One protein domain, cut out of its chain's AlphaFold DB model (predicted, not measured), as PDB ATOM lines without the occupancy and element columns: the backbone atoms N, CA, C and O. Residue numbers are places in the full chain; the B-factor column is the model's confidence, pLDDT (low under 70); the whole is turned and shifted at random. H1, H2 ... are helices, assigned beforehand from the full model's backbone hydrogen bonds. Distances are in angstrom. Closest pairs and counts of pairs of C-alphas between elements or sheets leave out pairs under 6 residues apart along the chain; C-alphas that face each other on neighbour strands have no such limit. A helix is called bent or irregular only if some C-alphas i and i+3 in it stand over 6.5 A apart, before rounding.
ATOM      1  N   SER A  11       2.993   1.226 108.393       94.50
ATOM      2  CA  SER A  11       2.923   0.726 107.014       94.50
ATOM      3  C   SER A  11       4.284   0.788 106.325       94.50
ATOM      4  O   SER A  11       4.719  -0.197 105.737       94.50
ATOM      5  N   TRP A  12       4.998   1.906 106.458       94.88
ATOM      6  CA  TRP A  12       6.331   2.076 105.875       94.88
ATOM      7  C   TRP A  12       7.392   1.213 106.554       94.88
ATOM      8  O   TRP A  12       8.298   0.721 105.887       94.88
ATOM      9  N   LEU A  13       7.241   0.956 107.855       93.44
ATOM     10  CA  LEU A  13       8.062  -0.028 108.555       93.44
ATOM     11  C   LEU A  13       7.881  -1.425 107.952       93.44
ATOM     12  O   LEU A  13       8.869  -2.080 107.623       93.44
ATOM     13  N   VAL A  14       6.637  -1.865 107.742       95.81
ATOM     14  CA  VAL A  14       6.353  -3.163 107.105       95.81
ATOM     15  C   VAL A  14       6.906  -3.213 105.681       95.81
ATOM     16  O   VAL A  14       7.518  -4.212 105.313       95.81
ATOM     17  N   VAL A  15       6.759  -2.142 104.895       96.00
ATOM     18  CA  VAL A  15       7.324  -2.065 103.535       96.00
ATOM     19  C   VAL A  15       8.839  -2.264 103.555       96.00
ATOM     20  O   VAL A  15       9.353  -3.098 102.808       96.00
ATOM     21  N   GLY A  16       9.554  -1.547 104.425       93.81
ATOM     22  CA  GLY A  16      11.003  -1.693 104.566       93.81
ATOM     23  C   GLY A  16      11.415  -3.104 104.979       93.81
ATOM     24  O   GLY A  16      12.318  -3.686 104.378       93.81
ATOM     25  N   PHE A  17      10.702  -3.680 105.950       96.06
ATOM     26  CA  PHE A  17      10.939  -5.040 106.429       96.06
ATOM     27  C   PHE A  17      10.752  -6.073 105.314       96.06
ATOM     28  O   PHE A  17      11.674  -6.818 105.000       96.06
ATOM     29  N   VAL A  18       9.589  -6.070 104.661       96.69
ATOM     30  CA  VAL A  18       9.249  -7.025 103.597       96.69
ATOM     31  C   VAL A  18      10.219  -6.904 102.425       96.69
ATOM     32  O   VAL A  18      10.704  -7.919 101.930       96.69
ATOM     33  N   THR A  19      10.554  -5.679 102.012       94.31
ATOM     34  CA  THR A  19      11.500  -5.443 100.910       94.31
ATOM     35  C   THR A  19      12.874  -6.033 101.231       94.31
ATOM     36  O   THR A  19      13.454  -6.733 100.400       94.31
ATOM     37  N   ALA A  20      13.376  -5.816 102.450       93.50
ATOM     38  CA  ALA A  20      14.648  -6.378 102.889       93.50
ATOM     39  C   ALA A  20      14.602  -7.911 103.010       93.50
ATOM     40  O   ALA A  20      15.523  -8.576 102.546       93.50
ATOM     41  N   THR A  21      13.529  -8.493 103.556       93.75
ATOM     42  CA  THR A  21      13.368  -9.955 103.640       93.75
ATOM     43  C   THR A  21      13.327 -10.605 102.258       93.75
ATOM     44  O   THR A  21      13.989 -11.619 102.033       93.75
ATOM     45  N   ILE A  22      12.588 -10.015 101.314       93.69
ATOM     46  CA  ILE A  22      12.531 -10.493  99.927       93.69
ATOM     47  C   ILE A  22      13.918 -10.403  99.277       93.69
ATOM     48  O   ILE A  22      14.348 -11.352  98.619       93.69
ATOM     49  N   GLY A  23      14.621  -9.289  99.503       91.00
ATOM     50  CA  GLY A  23      15.985  -9.063  99.029       91.00
ATOM     51  C   GLY A  23      16.979 -10.109  99.541       91.00
ATOM     52  O   GLY A  23      17.696 -10.711  98.746       91.00
ATOM     53  N   LEU A  24      16.989 -10.350 100.855       89.75
ATOM     54  CA  LEU A  24      17.911 -11.277 101.522       89.75
ATOM     55  C   LEU A  24      17.589 -12.756 101.261       89.75
ATOM     56  O   LEU A  24      18.492 -13.586 101.305       89.75
ATOM     57  N   GLY A  25      16.324 -13.096 101.007       86.88
ATOM     58  CA  GLY A  25      15.888 -14.471 100.773       86.88
ATOM     59  C   GLY A  25      15.642 -14.769  99.288       86.88
ATOM     60  O   GLY A  25      16.596 -15.046  98.558       86.88
ATOM     61  N   PRO A  26      14.380 -14.745  98.813       87.69
ATOM     62  CA  PRO A  26      14.013 -15.175  97.462       87.69
ATOM     63  C   PRO A  26      14.815 -14.521  96.336       87.69
ATOM     64  O   PRO A  26      15.221 -15.206  95.400       87.69
ATOM     65  N   VAL A  27      15.060 -13.209  96.411       89.12
ATOM     66  CA  VAL A  27      15.778 -12.490  95.349       89.12
ATOM     67  C   VAL A  27      17.237 -12.922  95.304       89.12
ATOM     68  O   VAL A  27      17.732 -13.226  94.219       89.12
ATOM     69  N   ALA A  28      17.903 -13.033  96.456       86.94
ATOM     70  CA  ALA A  28      19.280 -13.517  96.536       86.94
ATOM     71  C   ALA A  28      19.440 -14.964  96.028       86.94
ATOM     72  O   ALA A  28      20.479 -15.295  95.463       86.94
ATOM     73  N   GLN A  29      18.411 -15.804  96.185       89.62
ATOM     74  CA  GLN A  29      18.394 -17.197  95.712       89.62
ATOM     75  C   GLN A  29      17.888 -17.355  94.264       89.62
ATOM     76  O   GLN A  29      17.904 -18.455  93.713       89.62
ATOM     77  N   SER A  30      17.419 -16.277  93.631       92.81
ATOM     78  CA  SER A  30      16.899 -16.313  92.261       92.81
ATOM     79  C   SER A  30      18.014 -16.315  91.207       92.81
ATOM     80  O   SER A  30      19.133 -15.863  91.455       92.81
ATOM     81  N   SER A  31      17.691 -16.744  89.982       92.44
ATOM     82  CA  SER A  31      18.608 -16.671  88.831       92.44
ATOM     83  C   SER A  31      19.073 -15.241  88.540       92.44
ATOM     84  O   SER A  31      20.239 -15.027  88.210       92.44
ATOM     85  N   ALA A  32      18.189 -14.255  88.716       90.62
ATOM     86  CA  ALA A  32      18.521 -12.842  88.574       90.62
ATOM     87  C   ALA A  32      19.523 -12.388  89.648       90.62
ATOM     88  O   ALA A  32      20.518 -11.744  89.321       90.62
ATOM     89  N   GLY A  33      19.309 -12.771  90.911       87.69
ATOM     90  CA  GLY A  33      20.237 -12.477  92.007       87.69
ATOM     91  C   GLY A  33      21.613 -13.106  91.792       87.69
ATOM     92  O   GLY A  33      22.631 -12.426  91.934       87.69
ATOM     93  N   ALA A  34      21.653 -14.368  91.357       92.50
ATOM     94  CA  ALA A  34      22.895 -15.056  91.012       92.50
ATOM     95  C   ALA A  34      23.628 -14.377  89.841       92.50
ATOM     96  O   ALA A  34      24.848 -14.213  89.887       92.50
ATOM     97  N   TRP A  35      22.896 -13.928  88.815       94.56
ATOM     98  CA  TRP A  35      23.468 -13.186  87.693       94.56
ATOM     99  C   TRP A  35      24.079 -11.852  88.137       94.56
ATOM    100  O   TRP A  35      25.242 -11.591  87.827       94.56
ATOM    101  N   VAL A  36      23.348 -11.048  88.920       92.62
ATOM    102  CA  VAL A  36      23.862  -9.781  89.471       92.62
ATOM    103  C   VAL A  36      25.087 -10.034  90.346       92.62
ATOM    104  O   VAL A  36      26.089  -9.333  90.216       92.62
ATOM    105  N   GLY A  37      25.043 -11.054  91.205       90.00
ATOM    106  CA  GLY A  37      26.164 -11.432  92.062       90.00
ATOM    107  C   GLY A  37      27.405 -11.828  91.263       90.00
ATOM    108  O   GLY A  37      28.504 -11.373  91.574       90.00
ATOM    109  N   ASN A  38      27.243 -12.620  90.202       94.19
ATOM    110  CA  ASN A  38      28.344 -13.026  89.327       94.19
ATOM    111  C   ASN A  38      28.912 -11.846  88.534       94.19
ATOM    112  O   ASN A  38      30.132 -11.697  88.464       94.19
ATOM    113  N   TRP A  39      28.056 -10.976  87.998       94.94
ATOM    114  CA  TRP A  39      28.477  -9.739  87.339       94.94
ATOM    115  C   TRP A  39      29.268  -8.839  88.295       94.94
ATOM    116  O   TRP A  39      30.398  -8.453  87.996       94.94
ATOM    117  N   PHE A  40      28.722  -8.581  89.487       92.56
ATOM    118  CA  PHE A  40      29.365  -7.752  90.505       92.56
ATOM    119  C   PHE A  40      30.683  -8.368  90.984       92.56
ATOM    120  O   PHE A  40      31.651  -7.665  91.281       92.56
ATOM    121  N   ARG A  41      30.767  -9.701  91.031       92.56
ATOM    122  CA  ARG A  41      32.023 -10.386  91.339       92.56
ATOM    123  C   ARG A  41      33.043 -10.274  90.207       92.56
ATOM    124  O   ARG A  41      34.221 -10.103  90.517       92.56
ATOM    125  N   GLY A  42      32.596 -10.319  88.953       94.88
ATOM    126  CA  GLY A  42      33.427 -10.318  87.748       94.88
ATOM    127  C   GLY A  42      34.072  -8.976  87.386       94.88
ATOM    128  O   GLY A  42      35.133  -8.978  86.773       94.88
ATOM    129  N   ILE A  43      33.504  -7.837  87.798       93.50
ATOM    130  CA  ILE A  43      34.074  -6.497  87.517       93.50
ATOM    131  C   ILE A  43      35.323  -6.145  88.355       93.50
ATOM    132  O   ILE A  43      35.917  -5.083  88.163       93.50
ATOM    133  N   GLY A  44      35.730  -7.019  89.284       92.81
ATOM    134  CA  GLY A  44      36.878  -6.811  90.173       92.81
ATOM    135  C   GLY A  44      36.633  -5.773  91.279       92.81
ATOM    136  O   GLY A  44      35.621  -5.074  91.292       92.81
ATOM    137  N   GLU A  45      37.562  -5.664  92.232       94.00
ATOM    138  CA  GLU A  45      37.372  -4.836  93.439       94.00
ATOM    139  C   GLU A  45      37.196  -3.339  93.130       94.00
ATOM    140  O   GLU A  45      36.320  -2.683  93.693       94.00
ATOM    141  N   ALA A  46      37.964  -2.802  92.175       92.56
ATOM    142  CA  ALA A  46      37.820  -1.411  91.743       92.56
ATOM    143  C   ALA A  46      36.457  -1.157  91.071       92.56
ATOM    144  O   ALA A  46      35.803  -0.152  91.355       92.56
ATOM    145  N   GLY A  47      35.992  -2.089  90.232       93.56
ATOM    146  CA  GLY A  47      34.673  -2.012  89.609       93.56
ATOM    147  C   GLY A  47      33.547  -2.033  90.643       93.56
ATOM    148  O   GLY A  47      32.601  -1.252  90.536       93.56
ATOM    149  N   ARG A  48      33.673  -2.859  91.689       95.25
ATOM    150  CA  ARG A  48      32.709  -2.908  92.801       95.25
ATOM    151  C   ARG A  48      32.641  -1.592  93.560       95.25
ATOM    152  O   ARG A  48      31.540  -1.120  93.830       95.25
ATOM    153  N   ALA A  49      33.786  -0.984  93.866       95.88
ATOM    154  CA  ALA A  49      33.823   0.317  94.528       95.88
ATOM    155  C   ALA A  49      33.088   1.382  93.698       95.88
ATOM    156  O   ALA A  49      32.233   2.091  94.227       95.88
ATOM    157  N   VAL A  50      33.343   1.436  92.386       96.25
ATOM    158  CA  VAL A  50      32.643   2.355  91.474       96.25
ATOM    159  C   VAL A  50      31.142   2.066  91.436       96.25
ATOM    160  O   VAL A  50      30.345   2.990  91.568       96.25
ATOM    161  N   ALA A  51      30.737   0.802  91.310       95.94
ATOM    162  CA  ALA A  51      29.327   0.420  91.286       95.94
ATOM    163  C   ALA A  51      28.594   0.808  92.584       95.94
ATOM    164  O   ALA A  51      27.478   1.324  92.523       95.94
ATOM    165  N   ILE A  52      29.233   0.632  93.747       95.06
ATOM    166  CA  ILE A  52      28.696   1.077  95.042       95.06
ATOM    167  C   ILE A  52      28.546   2.600  95.061       95.06
ATOM    168  O   ILE A  52      27.485   3.097  95.434       95.06
ATOM    169  N   VAL A  53      29.567   3.347  94.631       97.31
ATOM    170  CA  VAL A  53      29.510   4.817  94.587       97.31
ATOM    171  C   VAL A  53      28.373   5.292  93.680       97.31
ATOM    172  O   VAL A  53      27.573   6.126  94.095       97.31
ATOM    173  N   VAL A  54      28.241   4.726  92.478       97.31
ATOM    174  CA  VAL A  54      27.157   5.063  91.539       97.31
ATOM    175  C   VAL A  54      25.784   4.760  92.141       97.31
ATOM    176  O   VAL A  54      24.869   5.581  92.037       97.31
ATOM    177  N   PHE A  55      25.634   3.615  92.804       94.38
ATOM    178  CA  PHE A  55      24.394   3.246  93.481       94.38
ATOM    179  C   PHE A  55      24.038   4.237  94.600       94.38
ATOM    180  O   PHE A  55      22.916   4.743  94.638       94.38
ATOM    181  N   VAL A  56      25.001   4.573  95.463       95.88
ATOM    182  CA  VAL A  56      24.813   5.543  96.553       95.88
ATOM    183  C   VAL A  56      24.442   6.919  96.006       95.88
ATOM    184  O   VAL A  56      23.496   7.526  96.500       95.88
ATOM    185  N   LEU A  57      25.127   7.398  94.965       97.44
ATOM    186  CA  LEU A  57      24.822   8.688  94.339       97.44
ATOM    187  C   LEU A  57      23.430   8.707  93.702       97.44
ATOM    188  O   LEU A  57      22.734   9.714  93.784       97.44
ATOM    189  N   THR A  58      23.003   7.593  93.111       96.94
ATOM    190  CA  THR A  58      21.664   7.464  92.518       96.94
ATOM    191  C   THR A  58      20.582   7.493  93.596       96.94
ATOM    192  O   THR A  58      19.592   8.215  93.458       96.94
ATOM    193  N   LEU A  59      20.777   6.763  94.700       92.06
ATOM    194  CA  LEU A  59      19.873   6.818  95.850       92.06
ATOM    195  C   LEU A  59      19.822   8.221  96.452       92.06
ATOM    196  O   LEU A  59      18.735   8.750  96.676       92.06
ATOM    197  N   TRP A  60      20.983   8.838  96.665       93.44
ATOM    198  CA  TRP A  60      21.082  10.195  97.187       93.44
ATOM    199  C   TRP A  60      20.357  11.200  96.288       93.44
ATOM    200  O   TRP A  60      19.528  11.973  96.766       93.44
ATOM    201  N   GLY A  61      20.606  11.142  94.978       95.50
ATOM    202  CA  GLY A  61      19.929  11.978  93.991       95.50
ATOM    203  C   GLY A  61      18.416  11.765  93.983       95.50
ATOM    204  O   GLY A  61      17.669  12.731  93.887       95.50
ATOM    205  N   THR A  62      17.951  10.527  94.165       94.25
ATOM    206  CA  THR A  62      16.516  10.205  94.248       94.25
ATOM    207  C   THR A  62      15.875  10.802  95.499       94.25
ATOM    208  O   THR A  62      14.802  11.396  95.415       94.25
ATOM    209  N   VAL A  63      16.532  10.683  96.657       92.31
ATOM    210  CA  VAL A  63      16.055  11.283  97.913       92.31
ATOM    211  C   VAL A  63      15.997  12.804  97.793       92.31
ATOM    212  O   VAL A  63      15.010  13.401  98.209       92.31
ATOM    213  N   PHE A  64      17.013  13.419  97.189       93.44
ATOM    214  CA  PHE A  64      17.042  14.863  96.971       93.44
ATOM    215  C   PHE A  64      15.966  15.326  95.979       93.44
ATOM    216  O   PHE A  64      15.339  16.352  96.194       93.44
ATOM    217  N   ALA A  65      15.719  14.564  94.911       95.69
ATOM    218  CA  ALA A  65      14.741  14.927  93.888       95.69
ATOM    219  C   ALA A  65      13.282  14.754  94.341       95.69
ATOM    220  O   ALA A  65      12.414  15.491  93.882       95.69
ATOM    221  N   LEU A  66      12.999  13.760  95.189       94.81
ATOM    222  CA  LEU A  66      11.635  13.437  95.621       94.81
ATOM    223  C   LEU A  66      11.267  14.019  96.989       94.81
ATOM    224  O   LEU A  66      10.090  13.988  97.340       94.81
ATOM    225  N   GLU A  67      12.255  14.479  97.764       92.62
ATOM    226  CA  GLU A  67      12.096  15.029  99.117       92.62
ATOM    227  C   GLU A  67      11.088  14.238  99.978       92.62
ATOM    228  O   GLU A  67      10.106  14.792 100.487       92.62
ATOM    229  N   PRO A  68      11.271  12.909 100.131       89.00
ATOM    230  CA  PRO A  68      10.290  12.090 100.820       89.00
ATOM    231  C   PRO A  68      10.148  12.544 102.282       89.00
ATOM    232  O   PRO A  68      11.148  12.887 102.922       89.00
ATOM    233  N   PRO A  69       8.934  12.488 102.865       91.25
ATOM    234  CA  PRO A  69       8.748  12.839 104.265       91.25
ATOM    235  C   PRO A  69       9.680  12.014 105.157       91.25
ATOM    236  O   PRO A  69       9.761  10.792 105.020       91.25
ATOM    237  N   ILE A  70      10.353  12.661 106.112       88.94
ATOM    238  CA  ILE A  70      11.368  12.001 106.949       88.94
ATOM    239  C   ILE A  70      10.818  10.781 107.702       88.94
ATOM    240  O   ILE A  70      11.527   9.799 107.903       88.94
ATOM    241  N   SER A  71       9.530  10.804 108.055       89.44
ATOM    242  CA  SER A  71       8.835   9.683 108.689       89.44
ATOM    243  C   SER A  71       8.765   8.450 107.784       89.44
ATOM    244  O   SER A  71       8.894   7.333 108.278       89.44
ATOM    245  N   VAL A  72       8.614   8.626 106.469       91.25
ATOM    246  CA  VAL A  72       8.628   7.538 105.478       91.25
ATOM    247  C   VAL A  72      10.015   6.918 105.408       91.25
ATOM    248  O   VAL A  72      10.152   5.699 105.539       91.25
ATOM    249  N   LEU A  73      11.045   7.756 105.268       91.06
ATOM    250  CA  LEU A  73      12.430   7.307 105.158       91.06
ATOM    251  C   LEU A  73      12.879   6.574 106.431       91.06
ATOM    252  O   LEU A  73      13.333   5.433 106.356       91.06
ATOM    253  N   ALA A  74      12.674   7.184 107.600       91.44
ATOM    254  CA  ALA A  74      13.049   6.604 108.887       91.44
ATOM    255  C   ALA A  74      12.317   5.283 109.167       91.44
ATOM    256  O   ALA A  74      12.940   4.318 109.602       91.44
ATOM    257  N   SER A  75      11.013   5.208 108.868       93.44
ATOM    258  CA  SER A  75      10.235   3.976 109.067       93.44
ATOM    259  C   SER A  75      10.707   2.856 108.145       93.44
ATOM    260  O   SER A  75      10.890   1.730 108.598       93.44
ATOM    261  N   THR A  76      10.951   3.165 106.868       92.75
ATOM    262  CA  THR A  76      11.414   2.182 105.878       92.75
ATOM    263  C   THR A  76      12.796   1.641 106.246       92.75
ATOM    264  O   THR A  76      13.001   0.428 106.248       92.75
ATOM    265  N   ILE A  77      13.731   2.517 106.634       93.69
ATOM    266  CA  ILE A  77      15.065   2.107 107.094       93.69
ATOM    267  C   ILE A  77      14.956   1.248 108.358       93.69
ATOM    268  O   ILE A  77      15.565   0.182 108.418       93.69
ATOM    269  N   ALA A  78      14.153   1.662 109.344       94.12
ATOM    270  CA  ALA A  78      13.952   0.890 110.569       94.12
ATOM    271  C   ALA A  78      13.403  -0.518 110.279       94.12
ATOM    272  O   ALA A  78      13.895  -1.497 110.837       94.12
ATOM    273  N   GLY A  79      12.437  -0.629 109.364       94.50
ATOM    274  CA  GLY A  79      11.915  -1.913 108.896       94.50
ATOM    275  C   GLY A  79      12.986  -2.791 108.250       94.50
ATOM    276  O   GLY A  79      13.120  -3.961 108.604       94.50
ATOM    277  N   ALA A  80      13.786  -2.223 107.346       94.62
ATOM    278  CA  ALA A  80      14.859  -2.947 106.668       94.62
ATOM    279  C   ALA A  80      15.944  -3.439 107.644       94.62
ATOM    280  O   ALA A  80      16.377  -4.589 107.564       94.62
ATOM    281  N   VAL A  81      16.341  -2.600 108.606       96.56
ATOM    282  CA  VAL A  81      17.290  -2.969 109.669       96.56
ATOM    283  C   VAL A  81      16.715  -4.075 110.556       96.56
ATOM    284  O   VAL A  81      17.433  -5.017 110.887       96.56
ATOM    285  N   ALA A  82      15.426  -4.014 110.903       95.94
ATOM    286  CA  ALA A  82      14.770  -5.068 111.676       95.94
ATOM    287  C   ALA A  82      14.759  -6.414 110.929       95.94
ATOM    288  O   ALA A  82      15.042  -7.449 111.533       95.94
ATOM    289  N   ALA A  83      14.497  -6.409 109.618       95.38
ATOM    290  CA  ALA A  83      14.577  -7.610 108.787       95.38
ATOM    291  C   ALA A  83      16.001  -8.176 108.729       95.38
ATOM    292  O   ALA A  83      16.179  -9.387 108.850       95.38
ATOM    293  N   LEU A  84      17.013  -7.314 108.592       94.81
ATOM    294  CA  LEU A  84      18.416  -7.726 108.608       94.81
ATOM    295  C   LEU A  84      18.811  -8.337 109.959       94.81
ATOM    296  O   LEU A  84      19.428  -9.398 109.993       94.81
ATOM    297  N   ALA A  85      18.430  -7.701 111.068       94.94
ATOM    298  CA  ALA A  85      18.698  -8.215 112.407       94.94
ATOM    299  C   ALA A  85      18.048  -9.590 112.616       94.94
ATOM    300  O   ALA A  85      18.711 -10.521 113.071       94.94
ATOM    301  N   LEU A  86      16.779  -9.742 112.220       95.00
ATOM    302  CA  LEU A  86      16.085 -11.027 112.284       95.00
ATOM    303  C   LEU A  86      16.774 -12.083 111.417       95.00
ATOM    304  O   LEU A  86      16.967 -13.206 111.873       95.00
ATOM    305  N   TYR A  87      17.170 -11.727 110.193       93.19
ATOM    306  CA  TYR A  87      17.900 -12.621 109.301       93.19
ATOM    307  C   TYR A  87      19.197 -13.120 109.948       93.19
ATOM    308  O   TYR A  87      19.443 -14.323 109.954       93.19
ATOM    309  N   VAL A  88      19.991 -12.226 110.549       92.25
ATOM    310  CA  VAL A  88      21.230 -12.594 111.256       92.25
ATOM    311  C   VAL A  88      20.939 -13.515 112.440       92.25
ATOM    312  O   VAL A  88      21.615 -14.528 112.592       92.25
ATOM    313  N   ILE A  89      19.921 -13.214 113.254       93.62
ATOM    314  CA  ILE A  89      19.532 -14.062 114.393       93.62
ATOM    315  C   ILE A  89      19.145 -15.463 113.915       93.62
ATOM    316  O   ILE A  89      19.659 -16.452 114.430       93.62
ATOM    317  N   VAL A  90      18.264 -15.554 112.916       92.00
ATOM    318  CA  VAL A  90      17.819 -16.834 112.349       92.00
ATOM    319  C   VAL A  90      19.001 -17.599 111.763       92.00
ATOM    320  O   VAL A  90      19.135 -18.790 112.022       92.00
ATOM    321  N   PHE A  91      19.879 -16.920 111.023       89.06
ATOM    322  CA  PHE A  91      21.082 -17.522 110.461       89.06
ATOM    323  C   PHE A  91      21.969 -18.125 111.554       89.06
ATOM    324  O   PHE A  91      22.322 -19.293 111.450       89.06
ATOM    325  N   VAL A  92      22.253 -17.376 112.626       91.38
ATOM    326  CA  VAL A  92      23.077 -17.837 113.758       91.38
ATOM    327  C   VAL A  92      22.439 -19.020 114.492       91.38
ATOM    328  O   VAL A  92      23.132 -19.970 114.846       91.38
TER     329      VAL A  92
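Overview. This is residues 11 to 92 of the 108 residues of the protein "Putative membrane protein" of Halobacteriales archaeon AArc-S (UniProt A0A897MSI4). Four helices frame an empty middle: H1, H2 and H3 in turn, then H4, which crosses H1 to close the frame. The printed part has 82 residues and is all helix. It is loose, with a radius of gyration of the C-alphas of 14.8 A, spanning 38 by 35 by 20 A.

Along the chain. Find C-alpha 11 at (2.923, 0.726, 107.014); H1 runs to residue 29, only just irregular: C-alphas 24 and 27 are 6.6 A apart. H2 is residues 31 to 42; H3, 44 to 66, and H4, 70 to 92, are each 32.8 A long, and C-alpha 92 is at (23.077, -17.837, 113.758).

Arrangement. H1 touches H4 at a steep tilt of 42 degrees, the same way; the closest C-alphas are Phe 17 and Gly 79, 4.1 A. H2 and H3 only just touch, only at the corner, with 3 pairs of C-alphas within 8 A, the closest Phe 40 and Arg 48. O i to N i+4 pairs are within hydrogen-bond range throughout H2, H3 and H4, and 13 of 15 in H1.

Size, cuts and confidence. The links are tight; no printed residue is under pLDDT 70.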